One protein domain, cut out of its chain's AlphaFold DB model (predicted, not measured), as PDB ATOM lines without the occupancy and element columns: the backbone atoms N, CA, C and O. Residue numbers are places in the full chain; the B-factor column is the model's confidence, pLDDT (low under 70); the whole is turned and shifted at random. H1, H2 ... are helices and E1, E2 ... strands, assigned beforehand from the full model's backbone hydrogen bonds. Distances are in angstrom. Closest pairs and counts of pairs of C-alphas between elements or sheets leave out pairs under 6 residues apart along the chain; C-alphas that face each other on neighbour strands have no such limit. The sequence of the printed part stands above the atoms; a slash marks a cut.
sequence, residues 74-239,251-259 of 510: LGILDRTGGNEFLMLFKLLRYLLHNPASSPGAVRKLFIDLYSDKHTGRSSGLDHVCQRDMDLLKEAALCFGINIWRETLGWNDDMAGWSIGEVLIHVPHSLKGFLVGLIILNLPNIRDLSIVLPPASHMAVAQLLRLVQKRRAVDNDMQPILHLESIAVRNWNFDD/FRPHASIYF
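AT A GLANCE: This is residues 74 to 239 and 251 to 259 of the 510 residues of an uncharacterized protein of Colletotrichum gloeosporioides (strain Cg-14) (UniProt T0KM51). A wall of five parallel strands, twisted, has the five helices gathered to one side of it and no named helix on the other. H4 is in the middle of the helices, with H1 and H5 at its two sides, while H2 and H3 lie farther from the sheet. The printed part has 175 residues, with five named helices and five named strands in the order E1 H1 E2 H2 H3 H4 E3 H5 E4 E5, and its class is mixed, helices and strands. The sheet's order is E1, E2, E3, E4, E5, the same as along the chain. The whole is compact and rounded, with a radius of gyration of the C-alphas of 15.7 A and spans of 43 by 39 by 38 A.

IN THESE COORDINATES: E1, residues 74 to 77, begins at C-alpha 74, at (-25.308, -40.062, -35.301). H1, residues 84 to 97, is 19.8 A long, and E2, residues 108 to 112, is 13.3 A long. H2, residues 130 to 141, is 16.4 A long; H3 is residues 163 to 169. H4, residues 171 to 184, is 19.9 A long and begins at (-24.100, -48.376, -56.197). E3, residues 191 to 195, is 13.7 A long. H5, residues 198 to 215, is the longest helix, at 25.8 A. E4, residues 225 to 233, is 18.3 A long and bends by 98 degrees at residue 228. E5, residues 251 to 259, is 15.1 A long, bends by 114 degrees at residue 254 and ends at (-7.150, -36.148, -43.399).

HOW THE PARTS SIT: E1 and E5 are the edge strands of the sheet. E1 and E2 are parallel, at 6 degrees, with N 76 and O 110 within hydrogen-bond range at 2.9 A. E2 and E3 are parallel, at 5 degrees, with N 111 and O 193 at 2.8 A. E3 and E4 are parallel, at 26 degrees, with N 231 and O 192 at 2.8 A. E4 and E5 are parallel, at 11 degrees, with N 252 and O 227 at 2.8 A and N 258 and O 230 at 2.9 A. Three strand-helix-strand units, each two parallel neighbour strands with one or more helices between them in the chain, are E1, H1, E2, with a right-handed crossover; E2, H2 H3 H4, E3; and E3, H5, E4, with a right-handed crossover. H1 only grazes the sheet with residues 84 to 91, H4 with 179 to 184 and H5 with 198 to 208. H4 is the hub, touching four helices. It touches H5 at a steep tilt of 40 degrees, the same way; their closest C-alphas, those of Gly 176 and Ser 200, are 3.8 A apart. H4 touches H1 at a shallow tilt of 28 degrees, the same way, with the C-alphas of Leu 92 and Ile 182 closest at 5.9 A. H2, with residues 136 to 140 alone, only just touches H4, with 3 pairs of C-alphas within 8 A, the closest Ala 139 and Leu 181 at 6.8 A. H2 touches H1 at a steep tilt of 55 degrees, the closest C-alphas being those of Phe 89 and Asp 132, at 6.7 A. H3 and H4 touch only at the corner, where the C-alphas of Leu 167 and Leu 174 are closest at 4.7 A. H1 and H5 are apart. In each of the five helices every O i to N i+4 pair is within hydrogen-bond range.

THE WHOLE: The C-alphas farthest apart, those of Thr 80 and Asp 218, are 45.9 A apart. Residues 240 to 250 are not printed, and C-alphas 239 and 251 are 28.3 A apart across the cut. The links E2 to H2 and H2 to H3 are long. The model's mean pLDDT over the printed part is 82.1; it is under 70 at residues 79 to 82, 99 to 102, 115 to 127, 153 to 160 and 236 to 239.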
ATOM      1  N   LEU A  74     -24.861 -38.984 -34.426       87.00
ATOM      2  CA  LEU A  74     -25.308 -40.062 -35.301       87.00
ATOM      3  C   LEU A  74     -24.098 -40.794 -35.870       87.00
ATOM      4  O   LEU A  74     -23.151 -40.166 -36.326       87.00
ATOM      5  N   GLY A  75     -24.155 -42.123 -35.847       86.06
ATOM      6  CA  GLY A  75     -23.125 -42.992 -36.403       86.06
ATOM      7  C   GLY A  75     -23.751 -44.030 -37.319       86.06
ATOM      8  O   GLY A  75     -24.707 -44.695 -36.912       86.06
ATOM      9  N   ILE A  76     -23.216 -44.173 -38.527       85.75
ATOM     10  CA  ILE A  76     -23.487 -45.304 -39.415       85.75
ATOM     11  C   ILE A  76     -22.170 -46.034 -39.627       85.75
ATOM     12  O   ILE A  76     -21.219 -45.453 -40.138       85.75
ATOM     13  N   LEU A  77     -22.141 -47.303 -39.231       80.50
ATOM     14  CA  LEU A  77     -21.006 -48.191 -39.421       80.50
ATOM     15  C   LEU A  77     -21.520 -49.476 -40.061       80.50
ATOM     16  O   LEU A  77     -22.275 -50.213 -39.424       80.50
ATOM     17  N   ASP A  78     -21.107 -49.752 -41.294       73.75
ATOM     18  CA  ASP A  78     -21.335 -51.052 -41.925       73.75
ATOM     19  C   ASP A  78     -20.116 -51.480 -42.743       73.75
ATOM     20  O   ASP A  78     -20.009 -51.205 -43.933       73.75
ATOM     21  N   ARG A  79     -19.207 -52.205 -42.083       62.56
ATOM     22  CA  ARG A  79     -18.035 -52.824 -42.719       62.56
ATOM     23  C   ARG A  79     -18.324 -54.218 -43.281       62.56
ATOM     24  O   ARG A  79     -17.516 -54.774 -44.015       62.56
ATOM     25  N   THR A  80     -19.485 -54.795 -42.955       61.72
ATOM     26  CA  THR A  80     -19.881 -56.130 -43.442       61.72
ATOM     27  C   THR A  80     -20.497 -56.093 -44.845       61.72
ATOM     28  O   THR A  80     -20.588 -57.135 -45.499       61.72
ATOM     29  N   GLY A  81     -20.856 -54.895 -45.334       60.00
ATOM     30  CA  GLY A  81     -21.276 -54.624 -46.715       60.00
ATOM     31  C   GLY A  81     -22.678 -55.125 -47.071       60.00
ATOM     32  O   GLY A  81     -22.983 -55.311 -48.248       60.00
ATOM     33  N   GLY A  82     -23.522 -55.404 -46.072       67.31
ATOM     34  CA  GLY A  82     -24.817 -56.064 -46.278       67.31
ATOM     35  C   GLY A  82     -26.045 -55.177 -46.068       67.31
ATOM     36  O   GLY A  82     -27.095 -55.454 -46.636       67.31
ATOM     37  N   ASN A  83     -25.947 -54.120 -45.255       76.25
ATOM     38  CA  ASN A  83     -27.099 -53.334 -44.795       76.25
ATOM     39  C   ASN A  83     -26.922 -51.813 -44.938       76.25
ATOM     40  O   ASN A  83     -27.808 -51.057 -44.537       76.25
ATOM     41  N   GLU A  84     -25.820 -51.355 -45.516       83.62
ATOM     42  CA  GLU A  84     -25.455 -49.948 -45.686       83.62
ATOM     43  C   GLU A  84     -26.583 -49.092 -46.281       83.62
ATOM     44  O   GLU A  84     -26.988 -48.100 -45.672       83.62
ATOM     45  N   PHE A  85     -27.180 -49.504 -47.406       86.12
ATOM     46  CA  PHE A  85     -28.295 -48.778 -48.023       86.12
ATOM     47  C   PHE A  85     -29.527 -48.748 -47.123       86.12
ATOM     48  O   PHE A  85     -30.145 -47.698 -46.957       86.12
ATOM     49  N   LEU A  86     -29.863 -49.871 -46.485       86.31
ATOM     50  CA  LEU A  86     -30.989 -49.939 -45.556       86.31
ATOM     51  C   LEU A  86     -30.792 -48.976 -44.375       86.31
ATOM     52  O   LEU A  86     -31.748 -48.321 -43.959       86.31
ATOM     53  N   MET A  87     -29.573 -48.875 -43.836       87.69
ATOM     54  CA  MET A  87     -29.243 -47.936 -42.760       87.69
ATOM     55  C   MET A  87     -29.331 -46.481 -43.230       87.69
ATOM     56  O   MET A  87     -29.958 -45.668 -42.548       87.69
ATOM     57  N   LEU A  88     -28.784 -46.165 -44.407       91.88
ATOM     58  CA  LEU A  88     -28.846 -44.828 -45.003       91.88
ATOM     59  C   LEU A  88     -30.291 -44.394 -45.279       91.88
ATOM     60  O   LEU A  88     -30.693 -43.311 -44.857       91.88
ATOM     61  N   PHE A  89     -31.111 -45.246 -45.901       91.62
ATOM     62  CA  PHE A  89     -32.524 -44.948 -46.150       91.62
ATOM     63  C   PHE A  89     -33.330 -44.826 -44.858       91.62
ATOM     64  O   PHE A  89     -34.180 -43.943 -44.752       91.62
ATOM     65  N   LYS A  90     -33.074 -45.670 -43.848       89.69
ATOM     66  CA  LYS A  90     -33.705 -45.527 -42.526       89.69
ATOM     67  C   LYS A  90     -33.349 -44.193 -41.880       89.69
ATOM     68  O   LYS A  90     -34.246 -43.548 -41.339       89.69
ATOM     69  N   LEU A  91     -32.082 -43.774 -41.949       90.81
ATOM     70  CA  LEU A  91     -31.666 -42.486 -41.407       90.81
ATOM     71  C   LEU A  91     -32.295 -41.327 -42.187       90.81
ATOM     72  O   LEU A  91     -32.871 -40.434 -41.578       90.81
ATOM     73  N   LEU A  92     -32.262 -41.361 -43.518       92.31
ATOM     74  CA  LEU A  92     -32.877 -40.328 -44.347       92.31
ATOM     75  C   LEU A  92     -34.383 -40.204 -44.066       92.31
ATOM     76  O   LEU A  92     -34.888 -39.108 -43.837       92.31
ATOM     77  N   ARG A  93     -35.088 -41.339 -43.977       91.69
ATOM     78  CA  ARG A  93     -36.510 -41.402 -43.607       91.69
ATOM     79  C   ARG A  93     -36.764 -40.804 -42.227       91.69
ATOM     80  O   ARG A  93     -37.740 -40.086 -42.035       91.69
ATOM     81  N   TYR A  94     -35.894 -41.116 -41.269       87.88
ATOM     82  CA  TYR A  94     -35.965 -40.575 -39.919       87.88
ATOM     83  C   TYR A  94     -35.810 -39.051 -39.912       87.88
ATOM     84  O   TYR A  94     -36.606 -38.372 -39.272       87.88
ATOM     85  N   LEU A  95     -34.844 -38.513 -40.660       88.25
ATOM     86  CA  LEU A  95     -34.600 -37.072 -40.742       88.25
ATOM     87  C   LEU A  95     -35.748 -36.316 -41.428       88.25
ATOM     88  O   LEU A  95     -36.093 -35.222 -40.988       88.25
ATOM     89  N   LEU A  96     -36.360 -36.896 -42.463       88.31
ATOM     90  CA  LEU A  96     -37.432 -36.245 -43.225       88.31
ATOM     91  C   LEU A  96     -38.800 -36.323 -42.546       88.31
ATOM     92  O   LEU A  96     -39.557 -35.355 -42.559       88.31
ATOM     93  N   HIS A  97     -39.143 -37.470 -41.956       87.56
ATOM     94  CA  HIS A  97     -40.509 -37.722 -41.487       87.56
ATOM     95  C   HIS A  97     -40.671 -37.700 -39.969       87.56
ATOM     96  O   HIS A  97     -41.780 -37.915 -39.479       87.56
ATOM     97  N   ASN A  98     -39.605 -37.447 -39.206       79.06
ATOM     98  CA  ASN A  98     -39.686 -37.346 -37.752       79.06
ATOM     99  C   ASN A  98     -39.338 -35.933 -37.252       79.06
ATOM    100  O   ASN A  98     -38.261 -35.716 -36.701       79.06
ATOM    101  N   PRO A  99     -40.254 -34.954 -37.388       64.50
ATOM    102  CA  PRO A  99     -40.003 -33.571 -36.978       64.50
ATOM    103  C   PRO A  99     -39.806 -33.409 -35.461       64.50
ATOM    104  O   PRO A  99     -39.209 -32.426 -35.024       64.50
ATOM    105  N   ALA A 100     -40.279 -34.367 -34.651       56.81
ATOM    106  CA  ALA A 100     -40.033 -34.394 -33.206       56.81
ATOM    107  C   ALA A 100     -38.553 -34.664 -32.885       56.81
ATOM    108  O   ALA A 100     -38.015 -34.156 -31.900       56.81
ATOM    109  N   SER A 101     -37.879 -35.401 -33.760       60.97
ATOM    110  CA  SER A 101     -36.441 -35.615 -33.760       60.97
ATOM    111  C   SER A 101     -35.765 -34.486 -34.527       60.97
ATOM    112  O   SER A 101     -35.245 -34.717 -35.609       60.97
ATOM    113  N   SER A 102     -35.839 -33.252 -34.011       67.25
ATOM    114  CA  SER A 102     -35.325 -32.053 -34.692       67.25
ATOM    115  C   SER A 102     -33.979 -32.345 -35.376       67.25
ATOM    116  O   SER A 102     -32.990 -32.554 -34.672       67.25
ATOM    117  N   PRO A 103     -33.890 -32.334 -36.721       73.19
ATOM    118  CA  PRO A 103     -32.607 -32.448 -37.421       73.19
ATOM    119  C   PRO A 103     -31.624 -31.358 -36.967       73.19
ATOM    120  O   PRO A 103     -30.409 -31.534 -36.972       73.19
ATOM    121  N   GLY A 104     -32.167 -30.248 -36.457       80.62
ATOM    122  CA  GLY A 104     -31.427 -29.186 -35.797       80.62
ATOM    123  C   GLY A 104     -30.796 -29.557 -34.450       80.62
ATOM    124  O   GLY A 104     -30.043 -28.732 -33.934       80.62
ATOM    125  N   ALA A 105     -31.045 -30.736 -33.878       86.19
ATOM    126  CA  ALA A 105     -30.381 -31.247 -32.674       86.19
ATOM    127  C   ALA A 105     -29.099 -32.031 -32.987       86.19
ATOM    128  O   ALA A 105     -28.206 -32.085 -32.142       86.19
ATOM    129  N   VAL A 106     -28.970 -32.581 -34.197       90.38
ATOM    130  CA  VAL A 106     -27.767 -33.310 -34.611       90.38
ATOM    131  C   VAL A 106     -26.591 -32.336 -34.705       90.38
ATOM    132  O   VAL A 106     -26.695 -31.257 -35.295       90.38
ATOM    133  N   ARG A 107     -25.476 -32.693 -34.071       91.25
ATOM    134  CA  ARG A 107     -24.223 -31.925 -34.037       91.25
ATOM    135  C   ARG A 107     -23.068 -32.713 -34.639       91.25
ATOM    136  O   ARG A 107     -22.210 -32.100 -35.262       91.25
ATOM    137  N   LYS A 108     -23.078 -34.038 -34.484       91.69
ATOM    138  CA  LYS A 108     -22.016 -34.927 -34.960       91.69
ATOM    139  C   LYS A 108     -22.571 -35.994 -35.893       91.69
ATOM    140  O   LYS A 108     -23.590 -36.613 -35.579       91.69
ATOM    141  N   LEU A 109     -21.893 -36.211 -37.014       92.56
ATOM    142  CA  LEU A 109     -22.174 -37.296 -37.947       92.56
ATOM    143  C   LEU A 109     -20.893 -38.082 -38.213       92.56
ATOM    144  O   LEU A 109     -19.927 -37.543 -38.750       92.56
ATOM    145  N   PHE A 110     -20.925 -39.364 -37.868       91.19
ATOM    146  CA  PHE A 110     -19.899 -40.340 -38.192       91.19
ATOM    147  C   PHE A 110     -20.446 -41.328 -39.224       91.19
ATOM    148  O   PHE A 110     -21.491 -41.948 -39.011       91.19
ATOM    149  N   ILE A 111     -19.764 -41.467 -40.354       90.69
ATOM    150  CA  ILE A 111     -20.109 -42.416 -41.410       90.69
ATOM    151  C   ILE A 111     -18.863 -43.207 -41.751       90.69
ATOM    152  O   ILE A 111     -17.865 -42.642 -42.181       90.69
ATOM    153  N   ASP A 112     -18.965 -44.517 -41.611       86.62
ATOM    154  CA  ASP A 112     -17.952 -45.464 -42.029       86.62
ATOM    155  C   ASP A 112     -18.615 -46.588 -42.822       86.62
ATOM    156  O   ASP A 112     -19.268 -47.485 -42.277       86.62
ATOM    157  N   LEU A 113     -18.497 -46.470 -44.140       84.94
ATOM    158  CA  LEU A 113     -19.064 -47.399 -45.113       84.94
ATOM    159  C   LEU A 113     -17.991 -47.866 -46.100       84.94
ATOM    160  O   LEU A 113     -18.291 -48.104 -47.281       84.94
ATOM    161  N   TYR A 114     -16.740 -47.945 -45.636       75.25
ATOM    162  CA  TYR A 114     -15.648 -48.487 -46.426       75.25
ATOM    163  C   TYR A 114     -15.858 -49.994 -46.586       75.25
ATOM    164  O   TYR A 114     -15.726 -50.770 -45.642       75.25
ATOM    165  N   SER A 115     -16.261 -50.397 -47.788       65.06
ATOM    166  CA  SER A 115     -16.312 -51.800 -48.179       65.06
ATOM    167  C   SER A 115     -15.229 -51.999 -49.223       65.06
ATOM    168  O   SER A 115     -15.380 -51.564 -50.360       65.06
ATOM    169  N   ASP A 116     -14.147 -52.650 -48.808       51.84
ATOM    170  CA  ASP A 116     -12.955 -52.959 -49.611       51.84
ATOM    171  C   ASP A 116     -13.213 -54.034 -50.680       51.84
ATOM    172  O   ASP A 116     -12.322 -54.516 -51.373       51.84
ATOM    173  N   LYS A 117     -14.470 -54.470 -50.811       49.84
ATOM    174  CA  LYS A 117     -14.856 -55.461 -51.799       49.84
ATOM    175  C   LYS A 117     -14.846 -54.803 -53.178       49.84
ATOM    176  O   LYS A 117     -15.877 -54.379 -53.686       49.84
ATOM    177  N   HIS A 118     -13.679 -54.848 -53.821       40.69
ATOM    178  CA  HIS A 118     -13.477 -54.741 -55.271       40.69
ATOM    179  C   HIS A 118     -14.316 -55.744 -56.084       40.69
ATOM    180  O   HIS A 118     -14.294 -55.743 -57.314       40.69
ATOM    181  N   THR A 119     -15.085 -56.619 -55.433       42.59
ATOM    182  CA  THR A 119     -16.078 -57.428 -56.116       42.59
ATOM    183  C   THR A 119     -17.230 -56.510 -56.510       42.59
ATOM    184  O   THR A 119     -18.063 -56.137 -55.693       42.59
ATOM    185  N   GLY A 120     -17.288 -56.147 -57.795       43.88
ATOM    186  CA  GLY A 120     -18.331 -55.327 -58.435       43.88
ATOM    187  C   GLY A 120     -19.770 -55.868 -58.348       43.88
ATOM    188  O   GLY A 120     -20.607 -55.567 -59.191       43.88
ATOM    189  N   ARG A 121     -20.086 -56.673 -57.333       45.31
ATOM    190  CA  ARG A 121     -21.430 -57.024 -56.895       45.31
ATOM    191  C   ARG A 121     -21.670 -56.381 -55.537       45.31
ATOM    192  O   ARG A 121     -21.475 -57.005 -54.498       45.31
ATOM    193  N   SER A 122     -22.139 -55.137 -55.557       52.41
ATOM    194  CA  SER A 122     -22.786 -54.553 -54.386       52.41
ATOM    195  C   SER A 122     -24.046 -55.377 -54.102       52.41
ATOM    196  O   SER A 122     -25.085 -55.183 -54.729       52.41
ATOM    197  N   SER A 123     -23.952 -56.333 -53.177       51.44
ATOM    198  CA  SER A 123     -25.038 -57.236 -52.770       51.44
ATOM    199  C   SER A 123     -26.243 -56.522 -52.134       51.44
ATOM    200  O   SER A 123     -27.166 -57.181 -51.673       51.44
ATOM    201  N   GLY A 124     -26.244 -55.184 -52.076       55.72
ATOM    202  CA  GLY A 124     -27.290 -54.371 -51.455       55.72
ATOM    203  C   GLY A 124     -28.263 -53.689 -52.424       55.72
ATOM    204  O   GLY A 124     -29.307 -53.220 -51.972       55.72
ATOM    205  N   LEU A 125     -27.968 -53.625 -53.730       61.62
ATOM    206  CA  LEU A 125     -28.861 -52.975 -54.708       61.62
ATOM    207  C   LEU A 125     -30.174 -53.741 -54.911       61.62
ATOM    208  O   LEU A 125     -31.217 -53.112 -55.077       61.62
ATOM    209  N   ASP A 126     -30.146 -55.071 -54.781       62.50
ATOM    210  CA  ASP A 126     -31.330 -55.942 -54.866       62.50
ATOM    211  C   ASP A 126     -32.398 -55.613 -53.799       62.50
ATOM    212  O   ASP A 126     -33.544 -56.060 -53.884       62.50
ATOM    213  N   HIS A 127     -32.041 -54.820 -52.784       63.75
ATOM    214  CA  HIS A 127     -32.925 -54.399 -51.699       63.75
ATOM    215  C   HIS A 127     -33.468 -52.972 -51.843       63.75
ATOM    216  O   HIS A 127     -34.329 -52.584 -51.050       63.75
ATOM    217  N   VAL A 128     -33.014 -52.189 -52.831       75.62
ATOM    218  CA  VAL A 128     -33.528 -50.830 -53.059       75.62
ATOM    219  C   VAL A 128     -34.882 -50.930 -53.752       75.62
ATOM    220  O   VAL A 128     -34.985 -51.193 -54.948       75.62
ATOM    221  N   CYS A 129     -35.956 -50.736 -52.990       83.56
ATOM    222  CA  CYS A 129     -37.309 -50.838 -53.525       83.56
ATOM    223  C   CYS A 129     -37.808 -49.496 -54.087       83.56
ATOM    224  O   CYS A 129     -37.263 -48.429 -53.798       83.56
ATOM    225  N   GLN A 130     -38.920 -49.520 -54.833       86.19
ATOM    226  CA  GLN A 130     -39.534 -48.299 -55.376       86.19
ATOM    227  C   GLN A 130     -39.816 -47.240 -54.294       86.19
ATOM    228  O   GLN A 130     -39.645 -46.051 -54.546       86.19
ATOM    229  N   ARG A 131     -40.175 -47.661 -53.070       88.88
ATOM    230  CA  ARG A 131     -40.407 -46.736 -51.945       88.88
ATOM    231  C   ARG A 131     -39.142 -46.001 -51.511       88.88
ATOM    232  O   ARG A 131     -39.236 -44.859 -51.075       88.88
ATOM    233  N   ASP A 132     -37.983 -46.641 -51.598       89.69
ATOM    234  CA  ASP A 132     -36.710 -46.007 -51.259       89.69
ATOM    235  C   ASP A 132     -36.296 -45.017 -52.356       89.69
ATOM    236  O   ASP A 132     -35.855 -43.910 -52.055       89.69
ATOM    237  N   MET A 133     -36.564 -45.346 -53.625       88.06
ATOM    238  CA  MET A 133     -36.399 -44.400 -54.732       88.06
ATOM    239  C   MET A 133     -37.343 -43.198 -54.630       88.06
ATOM    240  O   MET A 133     -36.948 -42.082 -54.960       88.06
ATOM    241  N   ASP A 134     -38.578 -43.390 -54.170       91.56
ATOM    242  CA  ASP A 134     -39.516 -42.284 -53.961       91.56
ATOM    243  C   ASP A 134     -39.087 -41.393 -52.784       91.56
ATOM    244  O   ASP A 134     -39.128 -40.170 -52.911       91.56
ATOM    245  N   LEU A 135     -38.563 -41.982 -51.702       93.38
ATOM    246  CA  LEU A 135     -37.945 -41.238 -50.598       93.38
ATOM    247  C   LEU A 135     -36.726 -40.429 -51.068       93.38
ATOM    248  O   LEU A 135     -36.555 -39.278 -50.675       93.38
ATOM    249  N   LEU A 136     -35.883 -41.009 -51.927       92.88
ATOM    250  CA  LEU A 136     -34.726 -40.317 -52.498       92.88
ATOM    251  C   LEU A 136     -35.154 -39.118 -53.353       92.88
ATOM    252  O   LEU A 136     -34.565 -38.043 -53.235       92.88
ATOM    253  N   LYS A 137     -36.197 -39.276 -54.181       93.19
ATOM    254  CA  LYS A 137     -36.781 -38.170 -54.957       93.19
ATOM    255  C   LYS A 137     -37.304 -37.071 -54.039       93.19
ATOM    256  O   LYS A 137     -37.005 -35.907 -54.277       93.19
ATOM    257  N   GLU A 138     -38.066 -37.430 -53.009       94.94
ATOM    258  CA  GLU A 138     -38.599 -36.476 -52.031       94.94
ATOM    259  C   GLU A 138     -37.470 -35.678 -51.367       94.94
ATOM    260  O   GLU A 138     -37.483 -34.448 -51.395       94.94
ATOM    261  N   ALA A 139     -36.449 -36.375 -50.865       94.44
ATOM    262  CA  ALA A 139     -35.282 -35.777 -50.230       94.44
ATOM    263  C   ALA A 139     -34.530 -34.808 -51.157       94.44
ATOM    264  O   ALA A 139     -34.153 -33.712 -50.749       94.44
ATOM    265  N   ALA A 140     -34.306 -35.209 -52.411       94.31
ATOM    266  CA  ALA A 140     -33.619 -34.391 -53.404       94.31
ATOM    267  C   ALA A 140     -34.434 -33.138 -53.772       94.31
ATOM    268  O   ALA A 140     -33.882 -32.037 -53.873       94.31
ATOM    269  N   LEU A 141     -35.758 -33.275 -53.895       94.00
ATOM    270  CA  LEU A 141     -36.664 -32.169 -54.201       94.00
ATOM    271  C   LEU A 141     -36.685 -31.097 -53.104       94.00
ATOM    272  O   LEU A 141     -36.864 -29.924 -53.437       94.00
ATOM    273  N   CYS A 142     -36.419 -31.437 -51.836       91.88
ATOM    274  CA  CYS A 142     -36.240 -30.447 -50.763       91.88
ATOM    275  C   CYS A 142     -35.098 -29.450 -51.043       91.88
ATOM    276  O   CYS A 142     -35.117 -28.333 -50.531       91.88
ATOM    277  N   PHE A 143     -34.134 -29.824 -51.890       91.94
ATOM    278  CA  PHE A 143     -33.034 -28.967 -52.348       91.94
ATOM    279  C   PHE A 143     -33.205 -28.527 -53.815       91.94
ATOM    280  O   PHE A 143     -32.276 -28.035 -54.460       91.94
ATOM    281  N   GLY A 144     -34.418 -28.703 -54.349       91.81
ATOM    282  CA  GLY A 144     -34.810 -28.393 -55.720       91.81
ATOM    283  C   GLY A 144     -34.275 -29.368 -56.770       91.81
ATOM    284  O   GLY A 144     -34.377 -29.064 -57.957       91.81
ATOM    285  N   ILE A 145     -33.657 -30.482 -56.374       93.00
ATOM    286  CA  ILE A 145     -32.964 -31.384 -57.296       93.00
ATOM    287  C   ILE A 145     -33.963 -32.370 -57.894       93.00
ATOM    288  O   ILE A 145     -34.607 -33.137 -57.177       93.00
ATOM    289  N   ASN A 146     -34.073 -32.379 -59.221       91.94
ATOM    290  CA  ASN A 146     -34.816 -33.393 -59.952       91.94
ATOM    291  C   ASN A 146     -33.854 -34.444 -60.505       91.94
ATOM    292  O   ASN A 146     -33.237 -34.252 -61.555       91.94
ATOM    293  N   ILE A 147     -33.787 -35.586 -59.820       89.38
ATOM    294  CA  ILE A 147     -32.840 -36.655 -60.146       89.38
ATOM    295  C   ILE A 147     -33.005 -37.220 -61.566       89.38
ATOM    296  O   ILE A 147     -32.058 -37.773 -62.097       89.38
ATOM    297  N   TRP A 148     -34.164 -37.070 -62.211       88.44
ATOM    298  CA  TRP A 148     -34.405 -37.592 -63.568       88.44
ATOM    299  C   TRP A 148     -34.138 -36.574 -64.677       88.44
ATOM    300  O   TRP A 148     -34.280 -36.895 -65.850       88.44
ATOM    301  N   ARG A 149     -33.838 -35.322 -64.322       85.94
ATOM    302  CA  ARG A 149     -33.574 -34.245 -65.290       85.94
ATOM    303  C   ARG A 149     -32.159 -33.717 -65.205       85.94
ATOM    304  O   ARG A 149     -31.634 -33.220 -66.193       85.94
ATOM    305  N   GLU A 150     -31.586 -33.752 -64.014       84.69
ATOM    306  CA  GLU A 150     -30.267 -33.200 -63.768       84.69
ATOM    307  C   GLU A 150     -29.202 -34.239 -64.040       84.69
ATOM    308  O   GLU A 150     -29.370 -35.411 -63.713       84.69
ATOM    309  N   THR A 151     -28.105 -33.778 -64.624       81.06
ATOM    310  CA  THR A 151     -26.910 -34.566 -64.882       81.06
ATOM    311  C   THR A 151     -25.815 -34.107 -63.923       81.06
ATOM    312  O   THR A 151     -25.698 -32.920 -63.600       81.06
ATOM    313  N   LEU A 152     -25.026 -35.055 -63.426       71.38
ATOM    314  CA  LEU A 152     -23.810 -34.776 -62.670       71.38
ATOM    315  C   LEU A 152     -22.619 -35.147 -63.548       71.38
ATOM    316  O   LEU A 152     -22.630 -36.186 -64.202       71.38
ATOM    317  N   GLY A 153     -21.608 -34.281 -63.591       66.44
ATOM    318  CA  GLY A 153     -20.371 -34.548 -64.321       66.44
ATOM    319  C   GLY A 153     -19.512 -35.543 -63.554       66.44
ATOM    320  O   GLY A 153     -18.521 -35.135 -62.961       66.44
ATOM    321  N   TRP A 154     -19.939 -36.806 -63.482       63.62
ATOM    322  CA  TRP A 154     -19.200 -37.866 -62.800       63.62
ATOM    323  C   TRP A 154     -17.944 -38.237 -63.594       63.62
ATOM    324  O   TRP A 154     -16.865 -37.908 -63.127       63.62
ATOM    325  N   ASN A 155     -18.088 -38.786 -64.807       62.00
ATOM    326  CA  ASN A 155     -16.996 -39.115 -65.737       62.00
ATOM    327  C   ASN A 155     -17.449 -38.851 -67.188       62.00
ATOM    328  O   ASN A 155     -18.658 -38.826 -67.446       62.00
ATOM    329  N   ASP A 156     -16.510 -38.750 -68.137       60.84
ATOM    330  CA  ASP A 156     -16.808 -38.602 -69.575       60.84
ATOM    331  C   ASP A 156     -17.667 -39.759 -70.124       60.84
ATOM    332  O   ASP A 156     -18.583 -39.530 -70.915       60.84
ATOM    333  N   ASP A 157     -17.476 -40.980 -69.611       60.25
ATOM    334  CA  ASP A 157     -18.261 -42.169 -69.988       60.25
ATOM    335  C   ASP A 157     -19.738 -42.106 -69.559       60.25
ATOM    336  O   ASP A 157     -20.583 -42.818 -70.101       60.25
ATOM    337  N   MET A 158     -20.062 -41.252 -68.585       62.16
ATOM    338  CA  MET A 158     -21.417 -41.059 -68.050       62.16
ATOM    339  C   MET A 158     -22.020 -39.722 -68.501       62.16
ATOM    340  O   MET A 158     -23.037 -39.267 -67.965       62.16
ATOM    341  N   ALA A 159     -21.399 -39.068 -69.489       65.31
ATOM    342  CA  ALA A 159     -21.876 -37.810 -70.032       65.31
ATOM    343  C   ALA A 159     -23.307 -37.957 -70.578       65.31
ATOM    344  O   ALA A 159     -23.594 -38.761 -71.465       65.31
ATOM    345  N   GLY A 160     -24.224 -37.150 -70.040       68.56
ATOM    346  CA  GLY A 160     -25.626 -37.112 -70.463       68.56
ATOM    347  C   GLY A 160     -26.577 -38.015 -69.677       68.56
ATOM    348  O   GLY A 160     -27.784 -37.886 -69.869       68.56
ATOM    349  N   TRP A 161     -26.084 -38.863 -68.768       79.38
ATOM    350  CA  TRP A 161     -26.956 -39.634 -67.879       79.38
ATOM    351  C   TRP A 161     -27.512 -38.732 -66.778       79.38
ATOM    352  O   TRP A 161     -26.794 -37.936 -66.162       79.38
ATOM    353  N   SER A 162     -28.806 -38.866 -66.506       82.94
ATOM    354  CA  SER A 162     -29.428 -38.251 -65.341       82.94
ATOM    355  C   SER A 162     -28.884 -38.866 -64.051       82.94
ATOM    356  O   SER A 162     -28.437 -40.015 -64.017       82.94
ATOM    357  N   ILE A 163     -28.965 -38.113 -62.952       83.62
ATOM    358  CA  ILE A 163     -28.609 -38.596 -61.614       83.62
ATOM    359  C   ILE A 163     -29.293 -39.941 -61.349       83.62
ATOM    360  O   ILE A 163     -28.635 -40.905 -60.988       83.62
ATOM    361  N   GLY A 164     -30.602 -40.033 -61.584       81.94
ATOM    362  CA  GLY A 164     -31.403 -41.229 -61.343       81.94
ATOM    363  C   GLY A 164     -30.914 -42.451 -62.117       81.94
ATOM    364  O   GLY A 164     -30.865 -43.534 -61.540       81.94
ATOM    365  N   GLU A 165     -30.504 -42.284 -63.377       83.00
ATOM    366  CA  GLU A 165     -29.943 -43.372 -64.192       83.00
ATOM    367  C   GLU A 165     -28.635 -43.894 -63.593       83.00
ATOM    368  O   GLU A 165     -28.482 -45.095 -63.377       83.00
ATOM    369  N   VAL A 166     -27.713 -43.012 -63.215       80.38
ATOM    370  CA  VAL A 166     -26.446 -43.454 -62.614       80.38
ATOM    371  C   VAL A 166     -26.647 -44.038 -61.223       80.38
ATOM    372  O   VAL A 166     -25.984 -45.010 -60.884       80.38
ATOM    373  N   LEU A 167     -27.567 -43.511 -60.409       81.00
ATOM    374  CA  LEU A 167     -27.847 -44.068 -59.080       81.00
ATOM    375  C   LEU A 167     -28.367 -45.515 -59.158       81.00
ATOM    376  O   LEU A 167     -28.132 -46.291 -58.234       81.00
ATOM    377  N   ILE A 168     -29.051 -45.882 -60.247       80.31
ATOM    378  CA  ILE A 168     -29.511 -47.258 -60.493       80.31
ATOM    379  C   ILE A 168     -28.341 -48.169 -60.887       80.31
ATOM    380  O   ILE A 168     -28.300 -49.329 -60.481       80.31
ATOM    381  N   HIS A 169     -27.397 -47.657 -61.677       76.81
ATOM    382  CA  HIS A 169     -26.329 -48.462 -62.270       76.81
ATOM    383  C   HIS A 169     -25.015 -48.456 -61.475       76.81
ATOM    384  O   HIS A 169     -24.198 -49.357 -61.645       76.81
ATOM    385  N   VAL A 170     -24.813 -47.478 -60.588       81.00
ATOM    386  CA  VAL A 170     -23.558 -47.255 -59.862       81.00
ATOM    387  C   VAL A 170     -23.829 -47.179 -58.350       81.00
ATOM    388  O   VAL A 170     -24.061 -46.094 -57.803       81.00
ATOM    389  N   PRO A 171     -23.776 -48.317 -57.628       80.88
ATOM    390  CA  PRO A 171     -24.100 -48.376 -56.197       80.88
ATOM    391  C   PRO A 171     -23.263 -47.424 -55.333       80.88
ATOM    392  O   PRO A 171     -23.780 -46.821 -54.392       80.88
ATOM    393  N   HIS A 172     -21.980 -47.235 -55.655       81.69
ATOM    394  CA  HIS A 172     -21.124 -46.300 -54.920       81.69
ATOM    395  C   HIS A 172     -21.586 -44.844 -55.074       81.69
ATOM    396  O   HIS A 172     -21.568 -44.097 -54.093       81.69
ATOM    397  N   SER A 173     -22.076 -44.451 -56.252       84.38
ATOM    398  CA  SER A 173     -22.662 -43.124 -56.465       84.38
ATOM    399  C   SER A 173     -23.958 -42.969 -55.674       84.38
ATOM    400  O   SER A 173     -24.153 -41.934 -55.042       84.38
ATOM    401  N   LEU A 174     -24.802 -44.009 -55.610       87.56
ATOM    402  CA  LEU A 174     -26.000 -44.010 -54.758       87.56
ATOM    403  C   LEU A 174     -25.666 -43.838 -53.279       87.56
ATOM    404  O   LEU A 174     -26.277 -43.011 -52.602       87.56
ATOM    405  N   LYS A 175     -24.664 -44.571 -52.791       88.38
ATOM    406  CA  LYS A 175     -24.171 -44.454 -51.415       88.38
ATOM    407  C   LYS A 175     -23.742 -43.018 -51.114       88.38
ATOM    408  O   LYS A 175     -24.227 -42.427 -50.152       88.38
ATOM    409  N   GLY A 176     -22.893 -42.436 -51.961       90.25
ATOM    410  CA  GLY A 176     -22.443 -41.055 -51.802       90.25
ATOM    411  C   GLY A 176     -23.580 -40.034 -51.886       90.25
ATOM    412  O   GLY A 176     -23.669 -39.134 -51.056       90.25
ATOM    413  N   PHE A 177     -24.514 -40.212 -52.821       91.88
ATOM    414  CA  PHE A 177     -25.671 -39.330 -52.967       91.88
ATOM    415  C   PHE A 177     -26.565 -39.346 -51.720       91.88
ATOM    416  O   PHE A 177     -26.953 -38.290 -51.222       91.88
ATOM    417  N   LEU A 178     -26.839 -40.527 -51.155       94.25
ATOM    418  CA  LEU A 178     -27.586 -40.663 -49.902       94.25
ATOM    419  C   LEU A 178     -26.877 -39.975 -48.733       94.25
ATOM    420  O   LEU A 178     -27.523 -39.262 -47.968       94.25
ATOM    421  N   VAL A 179     -25.559 -40.154 -48.613       95.06
ATOM    422  CA  VAL A 179     -24.760 -39.475 -47.584       95.06
ATOM    423  C   VAL A 179     -24.827 -37.957 -47.748       95.06
ATOM    424  O   VAL A 179     -25.066 -37.252 -46.769       95.06
ATOM    425  N   GLY A 180     -24.703 -37.442 -48.972       94.94
ATOM    426  CA  GLY A 180     -24.824 -36.009 -49.235       94.94
ATOM    427  C   GLY A 180     -26.216 -35.462 -48.893       94.94
ATOM    428  O   GLY A 180     -26.311 -34.417 -48.253       94.94
ATOM    429  N   LEU A 181     -27.299 -36.184 -49.213       95.50
ATOM    430  CA  LEU A 181     -28.657 -35.799 -48.797       95.50
ATOM    431  C   LEU A 181     -28.817 -35.807 -47.275       95.50
ATOM    432  O   LEU A 181     -29.456 -34.907 -46.731       95.50
ATOM    433  N   ILE A 182     -28.245 -36.792 -46.581       95.38
ATOM    434  CA  ILE A 182     -28.239 -36.828 -45.114       95.38
ATOM    435  C   ILE A 182     -27.541 -35.579 -44.579       95.38
ATOM    436  O   ILE A 182     -28.156 -34.853 -43.806       95.38
ATOM    437  N   ILE A 183     -26.322 -35.274 -45.037       95.06
ATOM    438  CA  ILE A 183     -25.558 -34.084 -44.622       95.06
ATOM    439  C   ILE A 183     -26.369 -32.800 -44.839       95.06
ATOM    440  O   ILE A 183     -26.476 -31.976 -43.933       95.06
ATOM    441  N   LEU A 184     -27.000 -32.645 -46.006       93.56
ATOM    442  CA  LEU A 184     -27.812 -31.470 -46.338       93.56
ATOM    443  C   LEU A 184     -29.044 -31.295 -45.435       93.56
ATOM    444  O   LEU A 184     -29.512 -30.171 -45.251       93.56
ATOM    445  N   ASN A 185     -29.561 -32.384 -44.861       92.50
ATOM    446  CA  ASN A 185     -30.671 -32.366 -43.905       92.50
ATOM    447  C   ASN A 185     -30.227 -32.097 -42.453       92.50
ATOM    448  O   ASN A 185     -31.073 -32.064 -41.560       92.50
ATOM    449  N   LEU A 186     -28.932 -31.879 -42.193       92.69
ATOM    450  CA  LEU A 186     -28.383 -31.603 -40.861       92.69
ATOM    451  C   LEU A 186     -27.880 -30.151 -40.762       92.69
ATOM    452  O   LEU A 186     -26.674 -29.905 -40.789       92.69
ATOM    453  N   PRO A 187     -28.771 -29.157 -40.592       88.62
ATOM    454  CA  PRO A 187     -28.413 -27.738 -40.702       88.62
ATOM    455  C   PRO A 187     -27.449 -27.239 -39.616       88.62
ATOM    456  O   PRO A 187     -26.833 -26.192 -39.774       88.62
ATOM    457  N   ASN A 188     -27.332 -27.962 -38.501       91.00
ATOM    458  CA  ASN A 188     -26.525 -27.562 -37.350       91.00
ATOM    459  C   ASN A 188     -25.370 -28.535 -37.071       91.00
ATOM    460  O   ASN A 188     -24.881 -28.592 -35.936       91.00
ATOM    461  N   ILE A 189     -24.967 -29.321 -38.073       93.12
ATOM    462  CA  ILE A 189     -23.792 -30.178 -37.964       93.12
ATOM    463  C   ILE A 189     -22.538 -29.335 -37.699       93.12
ATOM    464  O   ILE A 189     -22.386 -28.232 -38.224       93.12
ATOM    465  N   ARG A 190     -21.669 -29.850 -36.834       92.88
ATOM    466  CA  ARG A 190     -20.408 -29.230 -36.416       92.88
ATOM    467  C   ARG A 190     -19.244 -30.187 -36.607       92.88
ATOM    468  O   ARG A 190     -18.191 -29.758 -37.053       92.88
ATOM    469  N   ASP A 191     -19.460 -31.464 -36.322       93.50
ATOM    470  CA  ASP A 191     -18.441 -32.496 -36.452       93.50
ATOM    471  C   ASP A 191     -18.848 -33.472 -37.550       93.50
ATOM    472  O   ASP A 191     -19.901 -34.117 -37.472       93.50
ATOM    473  N   LEU A 192     -18.014 -33.568 -38.580       93.94
ATOM    474  CA  LEU A 192     -18.232 -34.449 -39.716       93.94
ATOM    475  C   LEU A 192     -17.072 -35.429 -39.832       93.94
ATOM    476  O   LEU A 192     -15.914 -35.030 -39.910       93.94
ATOM    477  N   SER A 193     -17.373 -36.721 -39.840       92.88
ATOM    478  CA  SER A 193     -16.372 -37.770 -40.001       92.88
ATOM    479  C   SER A 193     -16.843 -38.790 -41.021       92.88
ATOM    480  O   SER A 193     -17.908 -39.381 -40.844       92.88
ATOM    481  N   ILE A 194     -16.092 -38.948 -42.109       91.25
ATOM    482  CA  ILE A 194     -16.526 -39.712 -43.279       91.25
ATOM    483  C   ILE A 194     -15.416 -40.649 -43.762       91.25
ATOM    484  O   ILE A 194     -14.328 -40.202 -44.130       91.25
ATOM    485  N   VAL A 195     -15.758 -41.933 -43.867       88.19
ATOM    486  CA  VAL A 195     -15.037 -42.951 -44.637       88.19
ATOM    487  C   VAL A 195     -15.969 -43.504 -45.690       88.19
ATOM    488  O   VAL A 195     -16.988 -44.134 -45.390       88.19
ATOM    489  N   LEU A 196     -15.614 -43.254 -46.939       86.50
ATOM    490  CA  LEU A 196     -16.351 -43.719 -48.094       86.50
ATOM    491  C   LEU A 196     -15.360 -44.180 -49.164       86.50
ATOM    492  O   LEU A 196     -14.227 -43.702 -49.193       86.50
ATOM    493  N   PRO A 197     -15.780 -45.079 -50.065       82.56
ATOM    494  CA  PRO A 197     -15.050 -45.312 -51.301       82.56
ATOM    495  C   PRO A 197     -14.932 -44.011 -52.119       82.56
ATOM    496  O   PRO A 197     -15.871 -43.204 -52.085       82.56
ATOM    497  N   PRO A 198     -13.867 -43.832 -52.919       80.81
ATOM    498  CA  PRO A 198     -13.672 -42.657 -53.769       80.81
ATOM    499  C   PRO A 198     -14.920 -42.202 -54.538       80.81
ATOM    500  O   PRO A 198     -15.402 -41.086 -54.350       80.81
ATOM    501  N   ALA A 199     -15.545 -43.088 -55.320       79.81
ATOM    502  CA  ALA A 199     -16.724 -42.747 -56.125       79.81
ATOM    503  C   ALA A 199     -17.897 -42.191 -55.286       79.81
ATOM    504  O   ALA A 199     -18.643 -41.315 -55.730       79.81
ATOM    505  N   SER A 200     -18.043 -42.656 -54.042       86.06
ATOM    506  CA  SER A 200     -19.038 -42.137 -53.102       86.06
ATOM    507  C   SER A 200     -18.675 -40.735 -52.599       86.06
ATOM    508  O   SER A 200     -19.551 -39.872 -52.553       86.06
ATOM    509  N   HIS A 201     -17.406 -40.470 -52.275       85.81
ATOM    510  CA  HIS A 201     -16.924 -39.124 -51.930       85.81
ATOM    511  C   HIS A 201     -17.159 -38.122 -53.066       85.81
ATOM    512  O   HIS A 201     -17.650 -37.019 -52.819       85.81
ATOM    513  N   MET A 202     -16.922 -38.522 -54.319       81.75
ATOM    514  CA  MET A 202     -17.222 -37.686 -55.487       81.75
ATOM    515  C   MET A 202     -18.712 -37.355 -55.577       81.75
ATOM    516  O   MET A 202     -19.073 -36.191 -55.750       81.75
ATOM    517  N   ALA A 203     -19.595 -38.342 -55.412       86.31
ATOM    518  CA  ALA A 203     -21.033 -38.094 -55.428       86.31
ATOM    519  C   ALA A 203     -21.482 -37.146 -54.297       86.31
ATOM    520  O   ALA A 203     -22.318 -36.274 -54.545       86.31
ATOM    521  N   VAL A 204     -20.895 -37.248 -53.094       90.00
ATOM    522  CA  VAL A 204     -21.119 -36.276 -52.006       90.00
ATOM    523  C   VAL A 204     -20.680 -34.877 -52.443       90.00
ATOM    524  O   VAL A 204     -21.478 -33.942 -52.385       90.00
ATOM    525  N   ALA A 205     -19.437 -34.729 -52.913       87.25
ATOM    526  CA  ALA A 205     -18.863 -33.443 -53.312       87.25
ATOM    527  C   ALA A 205     -19.715 -32.744 -54.374       87.25
ATOM    528  O   ALA A 205     -20.040 -31.562 -54.253       87.25
ATOM    529  N   GLN A 206     -20.110 -33.489 -55.407       86.56
ATOM    530  CA  GLN A 206     -20.874 -32.962 -56.527       86.56
ATOM    531  C   GLN A 206     -22.298 -32.570 -56.132       86.56
ATOM    532  O   GLN A 206     -22.769 -31.507 -56.540       86.56
ATOM    533  N   LEU A 207     -22.966 -33.376 -55.299       90.31
ATOM    534  CA  LEU A 207     -24.285 -33.042 -54.767       90.31
ATOM    535  C   LEU A 207     -24.233 -31.763 -53.923       90.31
ATOM    536  O   LEU A 207     -25.037 -30.853 -54.126       90.31
ATOM    537  N   LEU A 208     -23.264 -31.660 -53.010       91.31
ATOM    538  CA  LEU A 208     -23.070 -30.449 -52.219       91.31
ATOM    539  C   LEU A 208     -22.786 -29.255 -53.139       91.31
ATOM    540  O   LEU A 208     -23.491 -28.254 -53.077       91.31
ATOM    541  N   ARG A 209     -21.855 -29.370 -54.088       88.25
ATOM    542  CA  ARG A 209     -21.529 -28.295 -55.039       88.25
ATOM    543  C   ARG A 209     -22.736 -27.835 -55.858       88.25
ATOM    544  O   ARG A 209     -22.895 -26.639 -56.096       88.25
ATOM    545  N   LEU A 210     -23.595 -28.757 -56.284       89.31
ATOM    546  CA  LEU A 210     -24.837 -28.444 -56.988       89.31
ATOM    547  C   LEU A 210     -25.775 -27.601 -56.115       89.31
ATOM    548  O   LEU A 210     -26.301 -26.586 -56.577       89.31
ATOM    549  N   VAL A 211     -25.946 -27.973 -54.844       91.19
ATOM    550  CA  VAL A 211     -26.727 -27.176 -53.888       91.19
ATOM    551  C   VAL A 211     -26.074 -25.817 -53.635       91.19
ATOM    552  O   VAL A 211     -26.784 -24.817 -53.562       91.19
ATOM    553  N   GLN A 212     -24.743 -25.752 -53.576       90.69
ATOM    554  CA  GLN A 212     -23.999 -24.505 -53.403       90.69
ATOM    555  C   GLN A 212     -24.303 -23.531 -54.542       90.69
ATOM    556  O   GLN A 212     -24.711 -22.401 -54.295       90.69
ATOM    557  N   LYS A 213     -24.208 -24.010 -55.792       89.19
ATOM    558  CA  LYS A 213     -24.514 -23.231 -57.002       89.19
ATOM    559  C   LYS A 213     -25.937 -22.686 -56.999       89.19
ATOM    560  O   LYS A 213     -26.174 -21.579 -57.460       89.19
ATOM    561  N   ARG A 214     -26.889 -23.454 -56.470       89.25
ATOM    562  CA  ARG A 214     -28.301 -23.048 -56.385       89.25
ATOM    563  C   ARG A 214     -28.573 -22.031 -55.285       89.25
ATOM    564  O   ARG A 214     -29.534 -21.279 -55.393       89.25
ATOM    565  N   ARG A 215     -27.774 -22.053 -54.217       89.00
ATOM    566  CA  ARG A 215     -27.861 -21.103 -53.102       89.00
ATOM    567  C   ARG A 215     -27.054 -19.828 -53.343       89.00
ATOM    568  O   ARG A 215     -27.210 -18.891 -52.569       89.00
ATOM    569  N   ALA A 216     -26.213 -19.798 -54.374       88.06
ATOM    570  CA  ALA A 216     -25.388 -18.647 -54.699       88.06
ATOM    571  C   ALA A 216     -26.251 -17.412 -54.994       88.06
ATOM    572  O   ALA A 216     -27.211 -17.474 -55.764       88.06
ATOM    573  N   VAL A 217     -25.882 -16.289 -54.383       82.44
ATOM    574  CA  VAL A 217     -26.480 -14.970 -54.617       82.44
ATOM    575  C   VAL A 217     -25.418 -14.131 -55.315       82.44
ATOM    576  O   VAL A 217     -24.273 -14.127 -54.881       82.44
ATOM    577  N   ASP A 218     -25.758 -13.475 -56.425       82.44
ATOM    578  CA  ASP A 218     -24.823 -12.639 -57.201       82.44
ATOM    579  C   ASP A 218     -23.523 -13.354 -57.637       82.44
ATOM    580  O   ASP A 218     -22.465 -12.742 -57.758       82.44
ATOM    581  N   ASN A 219     -23.614 -14.662 -57.919       78.56
ATOM    582  CA  ASN A 219     -22.492 -15.573 -58.215       78.56
ATOM    583  C   ASN A 219     -21.513 -15.810 -57.053       78.56
ATOM    584  O   ASN A 219     -20.489 -16.468 -57.254       78.56
ATOM    585  N   ASP A 220     -21.831 -15.342 -55.846       82.12
ATOM    586  CA  ASP A 220     -21.035 -15.619 -54.659       82.12
ATOM    587  C   ASP A 220     -21.401 -16.988 -54.065       82.12
ATOM    588  O   ASP A 220     -22.538 -17.255 -53.659       82.12
ATOM    589  N   MET A 221     -20.421 -17.889 -54.063       83.19
ATOM    590  CA  MET A 221     -20.575 -19.286 -53.667       83.19
ATOM    591  C   MET A 221     -20.292 -19.428 -52.176       83.19
ATOM    592  O   MET A 221     -19.170 -19.710 -51.764       83.19
ATOM    593  N   GLN A 222     -21.333 -19.264 -51.365       84.19
ATOM    594  CA  GLN A 222     -21.218 -19.392 -49.915       84.19
ATOM    595  C   GLN A 222     -21.002 -20.857 -49.481       84.19
ATOM    596  O   GLN A 222     -21.539 -21.771 -50.118       84.19
ATOM    597  N   PRO A 223     -20.233 -21.118 -48.411       86.12
ATOM    598  CA  PRO A 223     -20.078 -22.448 -47.823       86.12
ATOM    599  C   PRO A 223     -21.425 -23.079 -47.445       86.12
ATOM    600  O   PRO A 223     -22.373 -22.389 -47.071       86.12
ATOM    601  N   ILE A 224     -21.526 -24.409 -47.525       86.06
ATOM    602  CA  ILE A 224     -22.762 -25.128 -47.171       86.06
ATOM    603  C   ILE A 224     -22.779 -25.516 -45.699       86.06
ATOM    604  O   ILE A 224     -23.851 -25.512 -45.089       86.06
ATOM    605  N   LEU A 225     -21.623 -25.879 -45.140       88.19
ATOM    606  CA  LEU A 225     -21.497 -26.278 -43.739       88.19
ATOM    607  C   LEU A 225     -20.502 -25.373 -43.016       88.19
ATOM    608  O   LEU A 225     -19.487 -24.987 -43.587       88.19
ATOM    609  N   HIS A 226     -20.774 -25.120 -41.735       90.38
ATOM    610  CA  HIS A 226     -19.882 -24.398 -40.827       90.38
ATOM    611  C   HIS A 226     -19.432 -25.331 -39.697       90.38
ATOM    612  O   HIS A 226     -20.138 -25.481 -38.688       90.38
ATOM    613  N   LEU A 227     -18.278 -25.971 -39.883       92.56
ATOM    614  CA  LEU A 227     -17.791 -27.090 -39.076       92.56
ATOM    615  C   LEU A 227     -16.835 -26.640 -37.957       92.56
ATOM    616  O   LEU A 227     -16.088 -25.678 -38.098       92.56
ATOM    617  N   GLU A 228     -16.864 -27.352 -36.833       93.19
ATOM    618  CA  GLU A 228     -15.858 -27.306 -35.759       93.19
ATOM    619  C   GLU A 228     -14.812 -28.412 -35.968       93.19
ATOM    620  O   GLU A 228     -13.637 -28.215 -35.673       93.19
ATOM    621  N   SER A 229     -15.202 -29.551 -36.546       92.38
ATOM    622  CA  SER A 229     -14.265 -30.615 -36.894       92.38
ATOM    623  C   SER A 229     -14.635 -31.295 -38.203       92.38
ATOM    624  O   SER A 229     -15.802 -31.615 -38.449       92.38
ATOM    625  N   ILE A 230     -13.619 -31.604 -39.005       92.06
ATOM    626  CA  ILE A 230     -13.735 -32.524 -40.134       92.06
ATOM    627  C   ILE A 230     -12.699 -33.641 -40.009       92.06
ATOM    628  O   ILE A 230     -11.546 -33.396 -39.656       92.06
ATOM    629  N   ALA A 231     -13.118 -34.867 -40.289       91.62
ATOM    630  CA  ALA A 231     -12.241 -36.017 -40.398       91.62
ATOM    631  C   ALA A 231     -12.620 -36.799 -41.659       91.62
ATOM    632  O   ALA A 231     -13.742 -37.292 -41.773       91.62
ATOM    633  N   VAL A 232     -11.726 -36.889 -42.635       89.19
ATOM    634  CA  VAL A 232     -12.006 -37.583 -43.898       89.19
ATOM    635  C   VAL A 232     -10.925 -38.610 -44.153       89.19
ATOM    636  O   VAL A 232      -9.740 -38.334 -43.965       89.19
ATOM    637  N   ARG A 233     -11.353 -39.796 -44.587       86.56
ATOM    638  CA  ARG A 233     -10.460 -40.868 -45.002       86.56
ATOM    639  C   ARG A 233     -10.777 -41.372 -46.411       86.56
ATOM    640  O   ARG A 233     -11.950 -41.411 -46.794       86.56
ATOM    641  N   ASN A 234      -9.738 -41.788 -47.143       77.62
ATOM    642  CA  ASN A 234      -9.809 -42.365 -48.494       77.62
ATOM    643  C   ASN A 234     -10.373 -41.382 -49.534       77.62
ATOM    644  O   ASN A 234     -11.170 -41.741 -50.399       77.62
ATOM    645  N   TRP A 235      -9.959 -40.116 -49.436       72.44
ATOM    646  CA  TRP A 235     -10.265 -39.088 -50.438       72.44
ATOM    647  C   TRP A 235      -9.245 -39.158 -51.578       72.44
ATOM    648  O   TRP A 235      -8.484 -38.220 -51.783       72.44
ATOM    649  N   ASN A 236      -9.152 -40.295 -52.260       67.94
ATOM    650  CA  ASN A 236      -8.215 -40.477 -53.364       67.94
ATOM    651  C   ASN A 236      -8.981 -40.579 -54.691       67.94
ATOM    652  O   ASN A 236      -9.866 -41.420 -54.816       67.94
ATOM    653  N   PHE A 237      -8.648 -39.725 -55.659       62.16
ATOM    654  CA  PHE A 237      -9.157 -39.780 -57.025       62.16
ATOM    655  C   PHE A 237      -7.968 -39.773 -57.976       62.16
ATOM    656  O   PHE A 237      -7.454 -38.700 -58.284       62.16
ATOM    657  N   ASP A 238      -7.548 -40.951 -58.432       54.28
ATOM    658  CA  ASP A 238      -6.367 -41.053 -59.290       54.28
ATOM    659  C   ASP A 238      -6.580 -40.360 -60.659       54.28
ATOM    660  O   ASP A 238      -5.623 -39.834 -61.213       54.28
ATOM    661  N   ASP A 239      -7.831 -40.221 -61.141       49.03
ATOM    662  CA  ASP A 239      -8.110 -39.658 -62.481       49.03
ATOM    663  C   ASP A 239      -9.118 -38.487 -62.540       49.03
ATOM    664  O   ASP A 239      -9.156 -37.745 -63.522       49.03
ATOM    665  N   PHE A 251     -15.055 -23.009 -41.514       88.75
ATOM    666  CA  PHE A 251     -14.636 -23.478 -40.210       88.75
ATOM    667  C   PHE A 251     -14.905 -22.437 -39.149       88.75
ATOM    668  O   PHE A 251     -14.549 -21.267 -39.272       88.75
ATOM    669  N   ARG A 252     -15.509 -22.893 -38.058       89.44
ATOM    670  CA  ARG A 252     -15.661 -22.091 -36.850       89.44
ATOM    671  C   ARG A 252     -14.298 -21.885 -36.185       89.44
ATOM    672  O   ARG A 252     -13.384 -22.673 -36.420       89.44
ATOM    673  N   PRO A 253     -14.151 -20.867 -35.319       88.69
ATOM    674  CA  PRO A 253     -12.934 -20.698 -34.539       88.69
ATOM    675  C   PRO A 253     -12.589 -21.969 -33.757       88.69
ATOM    676  O   PRO A 253     -13.477 -22.599 -33.185       88.69
ATOM    677  N   HIS A 254     -11.296 -22.286 -33.693       90.12
ATOM    678  CA  HIS A 254     -10.760 -23.485 -33.040       90.12
ATOM    679  C   HIS A 254     -11.088 -24.798 -33.755       90.12
ATOM    680  O   HIS A 254     -11.300 -25.831 -33.121       90.12
ATOM    681  N   ALA A 255     -11.122 -24.756 -35.086       92.00
ATOM    682  CA  ALA A 255     -11.428 -25.928 -35.878       92.00
ATOM    683  C   ALA A 255     -10.318 -26.986 -35.853       92.00
ATOM    684  O   ALA A 255      -9.121 -26.679 -35.777       92.00
ATOM    685  N   SER A 256     -10.738 -28.247 -35.977       92.50
ATOM    686  CA  SER A 256      -9.860 -29.403 -36.132       92.50
ATOM    687  C   SER A 256     -10.056 -30.073 -37.487       92.50
ATOM    688  O   SER A 256     -11.174 -30.396 -37.885       92.50
ATOM    689  N   ILE A 257      -8.951 -30.336 -38.172       91.31
ATOM    690  CA  ILE A 257      -8.931 -31.027 -39.457       91.31
ATOM    691  C   ILE A 257      -8.112 -32.302 -39.322       91.31
ATOM    692  O   ILE A 257      -7.011 -32.296 -38.770       91.31
ATOM    693  N   TYR A 258      -8.663 -33.385 -39.852       91.50
ATOM    694  CA  TYR A 258      -7.999 -34.669 -39.969       91.50
ATOM    695  C   TYR A 258      -8.221 -35.228 -41.378       91.50
ATOM    696  O   TYR A 258      -9.360 -35.432 -41.803       91.50
ATOM    697  N   PHE A 259      -7.135 -35.497 -42.094       89.50
ATOM    698  CA  PHE A 259      -7.150 -36.148 -43.399       89.50
ATOM    699  C   PHE A 259      -6.258 -37.383 -43.368       89.50
ATOM    700  O   PHE A 259      -5.102 -37.289 -42.960       89.50
TER     701      PHE A 259